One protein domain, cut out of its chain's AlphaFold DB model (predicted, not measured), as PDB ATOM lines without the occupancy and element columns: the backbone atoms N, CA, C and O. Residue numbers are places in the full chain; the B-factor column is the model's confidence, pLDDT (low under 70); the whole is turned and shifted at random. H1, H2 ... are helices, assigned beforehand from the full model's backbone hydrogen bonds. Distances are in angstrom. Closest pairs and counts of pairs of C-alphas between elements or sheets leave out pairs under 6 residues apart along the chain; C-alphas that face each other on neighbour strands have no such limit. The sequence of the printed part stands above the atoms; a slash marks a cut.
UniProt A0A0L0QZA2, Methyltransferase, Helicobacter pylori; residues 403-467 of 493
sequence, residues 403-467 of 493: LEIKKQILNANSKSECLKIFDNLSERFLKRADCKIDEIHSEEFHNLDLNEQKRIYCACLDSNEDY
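AT A GLANCE: This is residues 403 to 467 of the 493 residues of the protein "Methyltransferase" of Helicobacter pylori (UniProt A0A0L0QZA2). H1, H2 and H5 pack side by side as a triangle, and a long loop, residues 424 to 436, leads to short H3 and H4, farther from the middle. The printed part has 65 residues with five named helices, H1 to H5, all helix. It is compact, radius of gyration of the C-alphas 11.0 A, spanning 30 by 24 by 17 A.

IN THESE COORDINATES: Find C-alpha 403 at (100.427, 107.255, 49.988); H1 runs to 411, 12.2 A. Next come H2, 415 to 423, 12.2 A; H3, 437 to 441, 7.9 A; H4, 443 to 447, 6.2 A; and H5, 450 to 459, 14.1 A, ending at C-alpha 459 (108.364, 99.516, 48.143).

HOW THE PARTS SIT: Look at hairpin H1 and H2: they touch, closest C-alphas Ile 409 and Cys 418, 5.4 A, opposite ways, shallow tilt of 17 degrees. H5 touches H1, closest C-alphas Lys 406 and Cys 458, 5.4 A. O i to N i+4 pairs are within hydrogen-bond range throughout H1, H2, H4 and H5; H3 has 0 of 1, but 2 of 2 O i to N i+3.

THE WHOLE: The farthest C-alphas, Glu 443 and Tyr 467, are 32.3 A apart. The printed part has no cut; link H2 to H3 is long. Residues 426 to 438 have pLDDT under 70.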
ATOM      1  N   LEU A 403     100.342 106.463  51.211       85.62
ATOM      2  CA  LEU A 403     100.427 107.255  49.988       85.62
ATOM      3  C   LEU A 403     100.984 108.664  50.233       85.62
ATOM      4  O   LEU A 403     101.772 109.159  49.427       85.62
ATOM      5  N   GLU A 404     100.630 109.295  51.355       87.81
ATOM      6  CA  GLU A 404     101.133 110.624  51.718       87.81
ATOM      7  C   GLU A 404     102.655 110.583  51.931       87.81
ATOM      8  O   GLU A 404     103.389 111.428  51.418       87.81
ATOM      9  N   ILE A 405     103.147 109.535  52.594       86.88
ATOM     10  CA  ILE A 405     104.579 109.302  52.816       86.88
ATOM     11  C   ILE A 405     105.295 109.000  51.496       86.88
ATOM     12  O   ILE A 405     106.344 109.584  51.220       86.88
ATOM     13  N   LYS A 406     104.729 108.128  50.651       86.62
ATOM     14  CA  LYS A 406     105.280 107.827  49.317       86.62
ATOM     15  C   LYS A 406     105.466 109.112  48.510       86.62
ATOM     16  O   LYS A 406     106.533 109.321  47.941       86.62
ATOM     17  N   LYS A 407     104.485 110.024  48.521       86.88
ATOM     18  CA  LYS A 407     104.605 111.342  47.870       86.88
ATOM     19  C   LYS A 407     105.738 112.184  48.458       86.88
ATOM     20  O   LYS A 407     106.496 112.781  47.697       86.88
ATOM     21  N   GLN A 408     105.888 112.223  49.784       89.69
ATOM     22  CA  GLN A 408     106.993 112.941  50.432       89.69
ATOM     23  C   GLN A 408     108.359 112.376  50.010       89.69
ATOM     24  O   GLN A 408     109.244 113.142  49.637       89.69
ATOM     25  N   ILE A 409     108.513 111.048  49.986       89.38
ATOM     26  CA  ILE A 409     109.741 110.374  49.537       89.38
ATOM     27  C   ILE A 409     110.026 110.684  48.064       89.38
ATOM     28  O   ILE A 409     111.151 111.037  47.710       89.38
ATOM     29  N   LEU A 410     109.022 110.580  47.188       85.94
ATOM     30  CA  LEU A 410     109.189 110.847  45.756       85.94
ATOM     31  C   LEU A 410     109.579 112.307  45.484       85.94
ATOM     32  O   LEU A 410     110.420 112.553  44.615       85.94
ATOM     33  N   ASN A 411     109.062 113.250  46.273       89.25
ATOM     34  CA  ASN A 411     109.369 114.681  46.166       89.25
ATOM     35  C   ASN A 411     110.662 115.107  46.884       89.25
ATOM     36  O   ASN A 411     111.112 116.237  46.695       89.25
ATOM     37  N   ALA A 412     111.279 114.229  47.679       91.56
ATOM     38  CA  ALA A 412     112.514 114.539  48.391       91.56
ATOM     39  C   ALA A 412     113.668 114.849  47.422       91.56
ATOM     40  O   ALA A 412     113.863 114.175  46.407       91.56
ATOM     41  N   ASN A 413     114.489 115.844  47.738       93.31
ATOM     42  CA  ASN A 413     115.568 116.317  46.863       93.31
ATOM     43  C   ASN A 413     116.933 115.707  47.207       93.31
ATOM     44  O   ASN A 413     117.924 115.963  46.523       93.31
ATOM     45  N   SER A 414     117.016 114.910  48.275       93.94
ATOM     46  CA  SER A 414     118.276 114.330  48.737       93.94
ATOM     47  C   SER A 414     118.088 112.994  49.452       93.94
ATOM     48  O   SER A 414     117.037 112.716  50.025       93.94
ATOM     49  N   LYS A 415     119.152 112.181  49.477       92.25
ATOM     50  CA  LYS A 415     119.171 110.889  50.183       92.25
ATOM     51  C   LYS A 415     118.909 111.043  51.686       92.25
ATOM     52  O   LYS A 415     118.220 110.228  52.287       92.25
ATOM     53  N   SER A 416     119.452 112.105  52.288       90.50
ATOM     54  CA  SER A 416     119.294 112.390  53.718       90.50
ATOM     55  C   SER A 416     117.874 112.822  54.075       90.50
ATOM     56  O   SER A 416     117.419 112.545  55.179       90.50
ATOM     57  N   GLU A 417     117.164 113.478  53.158       92.81
ATOM     58  CA  GLU A 417     115.748 113.802  53.321       92.81
ATOM     59  C   GLU A 417     114.879 112.542  53.265       92.81
ATOM     60  O   GLU A 417     114.073 112.346  54.170       92.81
ATOM     61  N   CYS A 418     115.105 111.646  52.295       89.50
ATOM     62  CA  CYS A 418     114.411 110.352  52.243       89.50
ATOM     63  C   CYS A 418     114.606 109.549  53.536       89.50
ATOM     64  O   CYS A 418     113.633 109.061  54.102       89.50
ATOM     65  N   LEU A 419     115.852 109.460  54.020       87.94
ATOM     66  CA  LEU A 419     116.172 108.754  55.260       87.94
ATOM     67  C   LEU A 419     115.462 109.384  56.462       87.94
ATOM     68  O   LEU A 419     114.832 108.675  57.230       87.94
ATOM     69  N   LYS A 420     115.471 110.717  56.591       89.06
ATOM     70  CA  LYS A 420     114.737 111.408  57.665       89.06
ATOM     71  C   LYS A 420     113.237 111.134  57.615       89.06
ATOM     72  O   LYS A 420     112.634 110.945  58.664       89.06
ATOM     73  N   ILE A 421     112.627 111.153  56.430       88.81
ATOM     74  CA  ILE A 421     111.200 110.838  56.272       88.81
ATOM     75  C   ILE A 421     110.939 109.402  56.734       88.81
ATOM     76  O   ILE A 421     110.012 109.177  57.505       88.81
ATOM     77  N   PHE A 422     111.780 108.458  56.308       84.56
ATOM     78  CA  PHE A 422     111.641 107.043  56.637       84.56
ATOM     79  C   PHE A 422     111.892 106.734  58.123       84.56
ATOM     80  O   PHE A 422     111.131 105.980  58.724       84.56
ATOM     81  N   ASP A 423     112.902 107.346  58.739       82.19
ATOM     82  CA  ASP A 423     113.236 107.165  60.160       82.19
ATOM     83  C   ASP A 423     112.194 107.811  61.085       82.19
ATOM     84  O   ASP A 423     111.957 107.333  62.193       82.19
ATOM     85  N   ASN A 424     111.535 108.883  60.630       80.62
ATOM     86  CA  ASN A 424     110.430 109.513  61.356       80.62
ATOM     87  C   ASN A 424     109.123 108.706  61.285       80.62
ATOM     88  O   ASN A 424     108.141 109.077  61.937       80.62
ATOM     89  N   LEU A 425     109.078 107.616  60.513       76.56
ATOM     90  CA  LEU A 425     107.929 106.722  60.516       76.56
ATOM     91  C   LEU A 425     107.818 106.054  61.883       76.56
ATOM     92  O   LEU A 425     108.652 105.240  62.274       76.56
ATOM     93  N   SER A 426     106.742 106.366  62.602       60.66
ATOM     94  CA  SER A 426     106.374 105.605  63.793       60.66
ATOM     95  C   SER A 426     106.139 104.129  63.443       60.66
ATOM     96  O   SER A 426     105.716 103.831  62.325       60.66
ATOM     97  N   GLU A 427     106.281 103.219  64.415       56.03
ATOM     98  CA  GLU A 427     105.860 101.807  64.280       56.03
ATOM     99  C   GLU A 427     104.398 101.645  63.808       56.03
ATOM    100  O   GLU A 427     103.996 100.572  63.374       56.03
ATOM    101  N   ARG A 428     103.592 102.714  63.873       55.66
ATOM    102  CA  ARG A 428     102.176 102.735  63.490       55.66
ATOM    103  C   ARG A 428     101.949 102.685  61.976       55.66
ATOM    104  O   ARG A 428     100.837 102.367  61.565       55.66
ATOM    105  N   PHE A 429     102.952 103.000  61.151       62.53
ATOM    106  CA  PHE A 429     102.854 102.849  59.697       62.53
ATOM    107  C   PHE A 429     103.206 101.414  59.315       62.53
ATOM    108  O   PHE A 429     104.297 100.936  59.631       62.53
ATOM    109  N   LEU A 430     102.279 100.726  58.645       58.88
ATOM    110  CA  LEU A 430     102.456  99.323  58.290       58.88
ATOM    111  C   LEU A 430     103.523  99.197  57.204       58.88
ATOM    112  O   LEU A 430     103.299  99.474  56.020       58.88
ATOM    113  N   LYS A 431     104.711  98.796  57.653       61.25
ATOM    114  CA  LYS A 431     105.791  98.342  56.790       61.25
ATOM    115  C   LYS A 431     105.451  96.938  56.309       61.25
ATOM    116  O   LYS A 431     104.912  96.126  57.060       61.25
ATOM    117  N   ARG A 432     105.800  96.647  55.063       57.25
ATOM    118  CA  ARG A 432     105.735  95.287  54.534       57.25
ATOM    119  C   ARG A 432     106.606  94.364  55.388       57.25
ATOM    120  O   ARG A 432     107.809  94.594  55.497       57.25
ATOM    121  N   ALA A 433     106.002  93.333  55.977       52.19
ATOM    122  CA  ALA A 433     106.690  92.387  56.860       52.19
ATOM    123  C   ALA A 433     107.804  91.600  56.145       52.19
ATOM    124  O   ALA A 433     108.742  91.124  56.779       52.19
ATOM    125  N   ASP A 434     107.714  91.479  54.821       51.97
ATOM    126  CA  ASP A 434     108.708  90.838  53.966       51.97
ATOM    127  C   ASP A 434     109.766  91.808  53.412       51.97
ATOM    128  O   ASP A 434     110.754  91.359  52.825       51.97
ATOM    129  N   CYS A 435     109.614  93.124  53.621       61.38
ATOM    130  CA  CYS A 435     110.669  94.075  53.283       61.38
ATOM    131  C   CYS A 435     111.808  93.912  54.287       61.38
ATOM    132  O   CYS A 435     111.619  94.039  55.498       61.38
ATOM    133  N   LYS A 436     113.020  93.673  53.789       63.59
ATOM    134  CA  LYS A 436     114.220  93.627  54.622       63.59
ATOM    135  C   LYS A 436     114.634  95.043  55.016       63.59
ATOM    136  O   LYS A 436     115.573  95.610  54.468       63.59
ATOM    137  N   ILE A 437     113.900  95.628  55.958       67.88
ATOM    138  CA  ILE A 437     114.093  97.007  56.428       67.88
ATOM    139  C   ILE A 437     115.528  97.224  56.925       67.88
ATOM    140  O   ILE A 437     116.091  98.289  56.697       67.88
ATOM    141  N   ASP A 438     116.153  96.202  57.511       67.38
ATOM    142  CA  ASP A 438     117.547  96.259  57.963       67.38
ATOM    143  C   ASP A 438     118.543  96.524  56.816       67.38
ATOM    144  O   ASP A 438     119.597  97.125  57.032       67.38
ATOM    145  N   GLU A 439     118.211  96.142  55.575       72.12
ATOM    146  CA  GLU A 439     119.054  96.398  54.399       72.12
ATOM    147  C   GLU A 439     119.052  97.883  53.988       72.12
ATOM    148  O   GLU A 439     119.980  98.319  53.307       72.12
ATOM    149  N   ILE A 440     118.092  98.697  54.448       77.94
ATOM    150  CA  ILE A 440     118.035 100.148  54.175       77.94
ATOM    151  C   ILE A 440     119.195 100.897  54.850       77.94
ATOM    152  O   ILE A 440     119.638 101.933  54.359       77.94
ATOM    153  N   HIS A 441     119.738 100.360  55.942       79.50
ATOM    154  CA  HIS A 441     120.906 100.931  56.622       79.50
ATOM    155  C   HIS A 441     122.237 100.326  56.142       79.50
ATOM    156  O   HIS A 441     123.294 100.620  56.702       79.50
ATOM    157  N   SER A 442     122.211  99.471  55.114       82.62
ATOM    158  CA  SER A 442     123.416  98.847  54.563       82.62
ATOM    159  C   SER A 442     124.228  99.814  53.697       82.62
ATOM    160  O   SER A 442     123.684 100.680  53.008       82.62
ATOM    161  N   GLU A 443     125.553  99.632  53.663       82.44
ATOM    162  CA  GLU A 443     126.422 100.378  52.741       82.44
ATOM    163  C   GLU A 443     125.997 100.196  51.274       82.44
ATOM    164  O   GLU A 443     126.062 101.143  50.489       82.44
ATOM    165  N   GLU A 444     125.511  99.004  50.908       84.75
ATOM    166  CA  GLU A 444     125.005  98.703  49.565       84.75
ATOM    167  C   GLU A 444     123.836  99.619  49.187       84.75
ATOM    168  O   GLU A 444     123.862 100.240  48.124       84.75
ATOM    169  N   PHE A 445     122.865  99.791  50.086       86.06
ATOM    170  CA  PHE A 445     121.745 100.706  49.878       86.06
ATOM    171  C   PHE A 445     122.198 102.169  49.798       86.06
ATOM    172  O   PHE A 445     121.778 102.919  48.910       86.06
ATOM    173  N   HIS A 446     123.094 102.595  50.695       85.06
ATOM    174  CA  HIS A 446     123.604 103.970  50.707       85.06
ATOM    175  C   HIS A 446     124.334 104.348  49.401       85.06
ATOM    176  O   HIS A 446     124.298 105.520  48.994       85.06
ATOM    177  N   ASN A 447     124.918 103.362  48.712       88.56
ATOM    178  CA  ASN A 447     125.597 103.524  47.426       88.56
ATOM    179  C   ASN A 447     124.652 103.639  46.215       88.56
ATOM    180  O   ASN A 447     125.075 104.170  45.186       88.56
ATOM    181  N   LEU A 448     123.382 103.230  46.325       88.88
ATOM    182  CA  LEU A 448     122.385 103.375  45.251       88.88
ATOM    183  C   LEU A 448     122.126 104.846  44.900       88.88
ATOM    184  O   LEU A 448     122.312 105.737  45.728       88.88
ATOM    185  N   ASP A 449     121.679 105.135  43.678       91.69
ATOM    186  CA  ASP A 449     121.270 106.495  43.323       91.69
ATOM    187  C   ASP A 449     119.969 106.915  44.038       91.69
ATOM    188  O   ASP A 449     119.257 106.102  44.627       91.69
ATOM    189  N   LEU A 450     119.665 108.217  44.026       88.56
ATOM    190  CA  LEU A 450     118.513 108.764  44.750       88.56
ATOM    191  C   LEU A 450     117.178 108.165  44.282       88.56
ATOM    192  O   LEU A 450     116.297 107.941  45.108       88.56
ATOM    193  N   ASN A 451     117.007 107.921  42.982       84.62
ATOM    194  CA  ASN A 451     115.750 107.392  42.457       84.62
ATOM    195  C   ASN A 451     115.563 105.936  42.875       84.62
ATOM    196  O   ASN A 451     114.457 105.546  43.246       84.62
ATOM    197  N   GLU A 452     116.639 105.154  42.874       83.62
ATOM    198  CA  GLU A 452     116.590 103.766  43.322       83.62
ATOM    199  C   GLU A 452     116.335 103.666  44.835       83.62
ATOM    200  O   GLU A 452     115.486 102.886  45.266       83.62
ATOM    201  N   GLN A 453     116.942 104.546  45.642       85.31
ATOM    202  CA  GLN A 453     116.610 104.641  47.070       85.31
ATOM    203  C   GLN A 453     115.137 105.000  47.291       85.31
ATOM    204  O   GLN A 453     114.460 104.349  48.085       85.31
ATOM    205  N   LYS A 454     114.607 105.999  46.569       85.44
ATOM    206  CA  LYS A 454     113.184 106.380  46.644       85.44
ATOM    207  C   LYS A 454     112.257 105.211  46.315       85.44
ATOM    208  O   LYS A 454     111.267 105.015  47.019       85.44
ATOM    209  N   ARG A 455     112.578 104.432  45.274       81.44
ATOM    210  CA  ARG A 455     111.808 103.242  44.880       81.44
ATOM    211  C   ARG A 455     111.765 102.207  45.993       81.44
ATOM    212  O   ARG A 455     110.677 101.754  46.334       81.44
ATOM    213  N   ILE A 456     112.910 101.877  46.582       81.38
ATOM    214  CA  ILE A 456     112.995 100.890  47.669       81.38
ATOM    215  C   ILE A 456     112.254 101.381  48.918       81.38
ATOM    216  O   ILE A 456     111.466 100.630  49.488       81.38
ATOM    217  N   TYR A 457     112.421 102.651  49.307       84.12
ATOM    218  CA  TYR A 457     111.667 103.224  50.427       84.12
ATOM    219  C   TYR A 457     110.151 103.125  50.205       84.12
ATOM    220  O   TYR A 457     109.424 102.704  51.103       84.12
ATOM    221  N   CYS A 458     109.670 103.466  49.004       80.75
ATOM    222  CA  CYS A 458     108.254 103.333  48.658       80.75
ATOM    223  C   CYS A 458     107.799 101.867  48.635       80.75
ATOM    224  O   CYS A 458     106.671 101.586  49.033       80.75
ATOM    225  N   ALA A 459     108.659 100.944  48.195       74.94
ATOM    226  CA  ALA A 459     108.364  99.516  48.143       74.94
ATOM    227  C   ALA A 459     108.207  98.888  49.536       74.94
ATOM    228  O   ALA A 459     107.454  97.929  49.672       74.94
ATOM    229  N   CYS A 460     108.846  99.439  50.573       76.25
ATOM    230  CA  CYS A 460     108.655  98.959  51.944       76.25
ATOM    231  C   CYS A 460     107.339  99.404  52.601       76.25
ATOM    232  O   CYS A 460     107.010  98.910  53.680       76.25
ATOM    233  N   LEU A 461     106.578 100.305  51.978       75.75
ATOM    234  CA  LEU A 461     105.278 100.757  52.473       75.75
ATOM    235  C   LEU A 461     104.158  99.959  51.799       75.75
ATOM    236  O   LEU A 461     104.004 100.024  50.576       75.75
ATOM    237  N   ASP A 462     103.348  99.241  52.583       74.81
ATOM    238  CA  ASP A 462     102.266  98.430  52.020       74.81
ATOM    239  C   ASP A 462     101.204  99.319  51.357       74.81
ATOM    240  O   ASP A 462     100.582 100.172  51.991       74.81
ATOM    241  N   SER A 463     100.993  99.113  50.059       74.88
ATOM    242  CA  SER A 463      99.990  99.835  49.280       74.88
ATOM    243  C   SER A 463      98.545  99.454  49.625       74.88
ATOM    244  O   SER A 463      97.629 100.189  49.263       74.88
ATOM    245  N   ASN A 464      98.308  98.349  50.343       71.31
ATOM    246  CA  ASN A 464      96.979  98.053  50.900       71.31
ATOM    247  C   ASN A 464      96.518  99.122  51.903       71.31
ATOM    248  O   ASN A 464      95.320  99.339  52.067       71.31
ATOM    249  N   GLU A 465      97.478  99.807  52.523       75.19
ATOM    250  CA  GLU A 465      97.293 100.827  53.558       75.19
ATOM    251  C   GLU A 465      97.687 102.220  53.030       75.19
ATOM    252  O   GLU A 465      98.024 103.139  53.778       75.19
ATOM    253  N   ASP A 466      97.645 102.405  51.703       82.31
ATOM    254  CA  ASP A 466      97.802 103.721  51.070       82.31
ATOM    255  C   ASP A 466      96.729 104.710  51.538       82.31
ATOM    256  O   ASP A 466      96.999 105.910  51.654       82.31
ATOM    257  N   TYR A 467      95.545 104.191  51.866       87.75
ATOM    258  CA  TYR A 467      94.418 104.929  52.420       87.75
ATOM    259  C   TYR A 467      93.948 104.284  53.722       87.75
ATOM    260  O   TYR A 467      93.864 103.061  53.811       87.75
TER     261      TYR A 467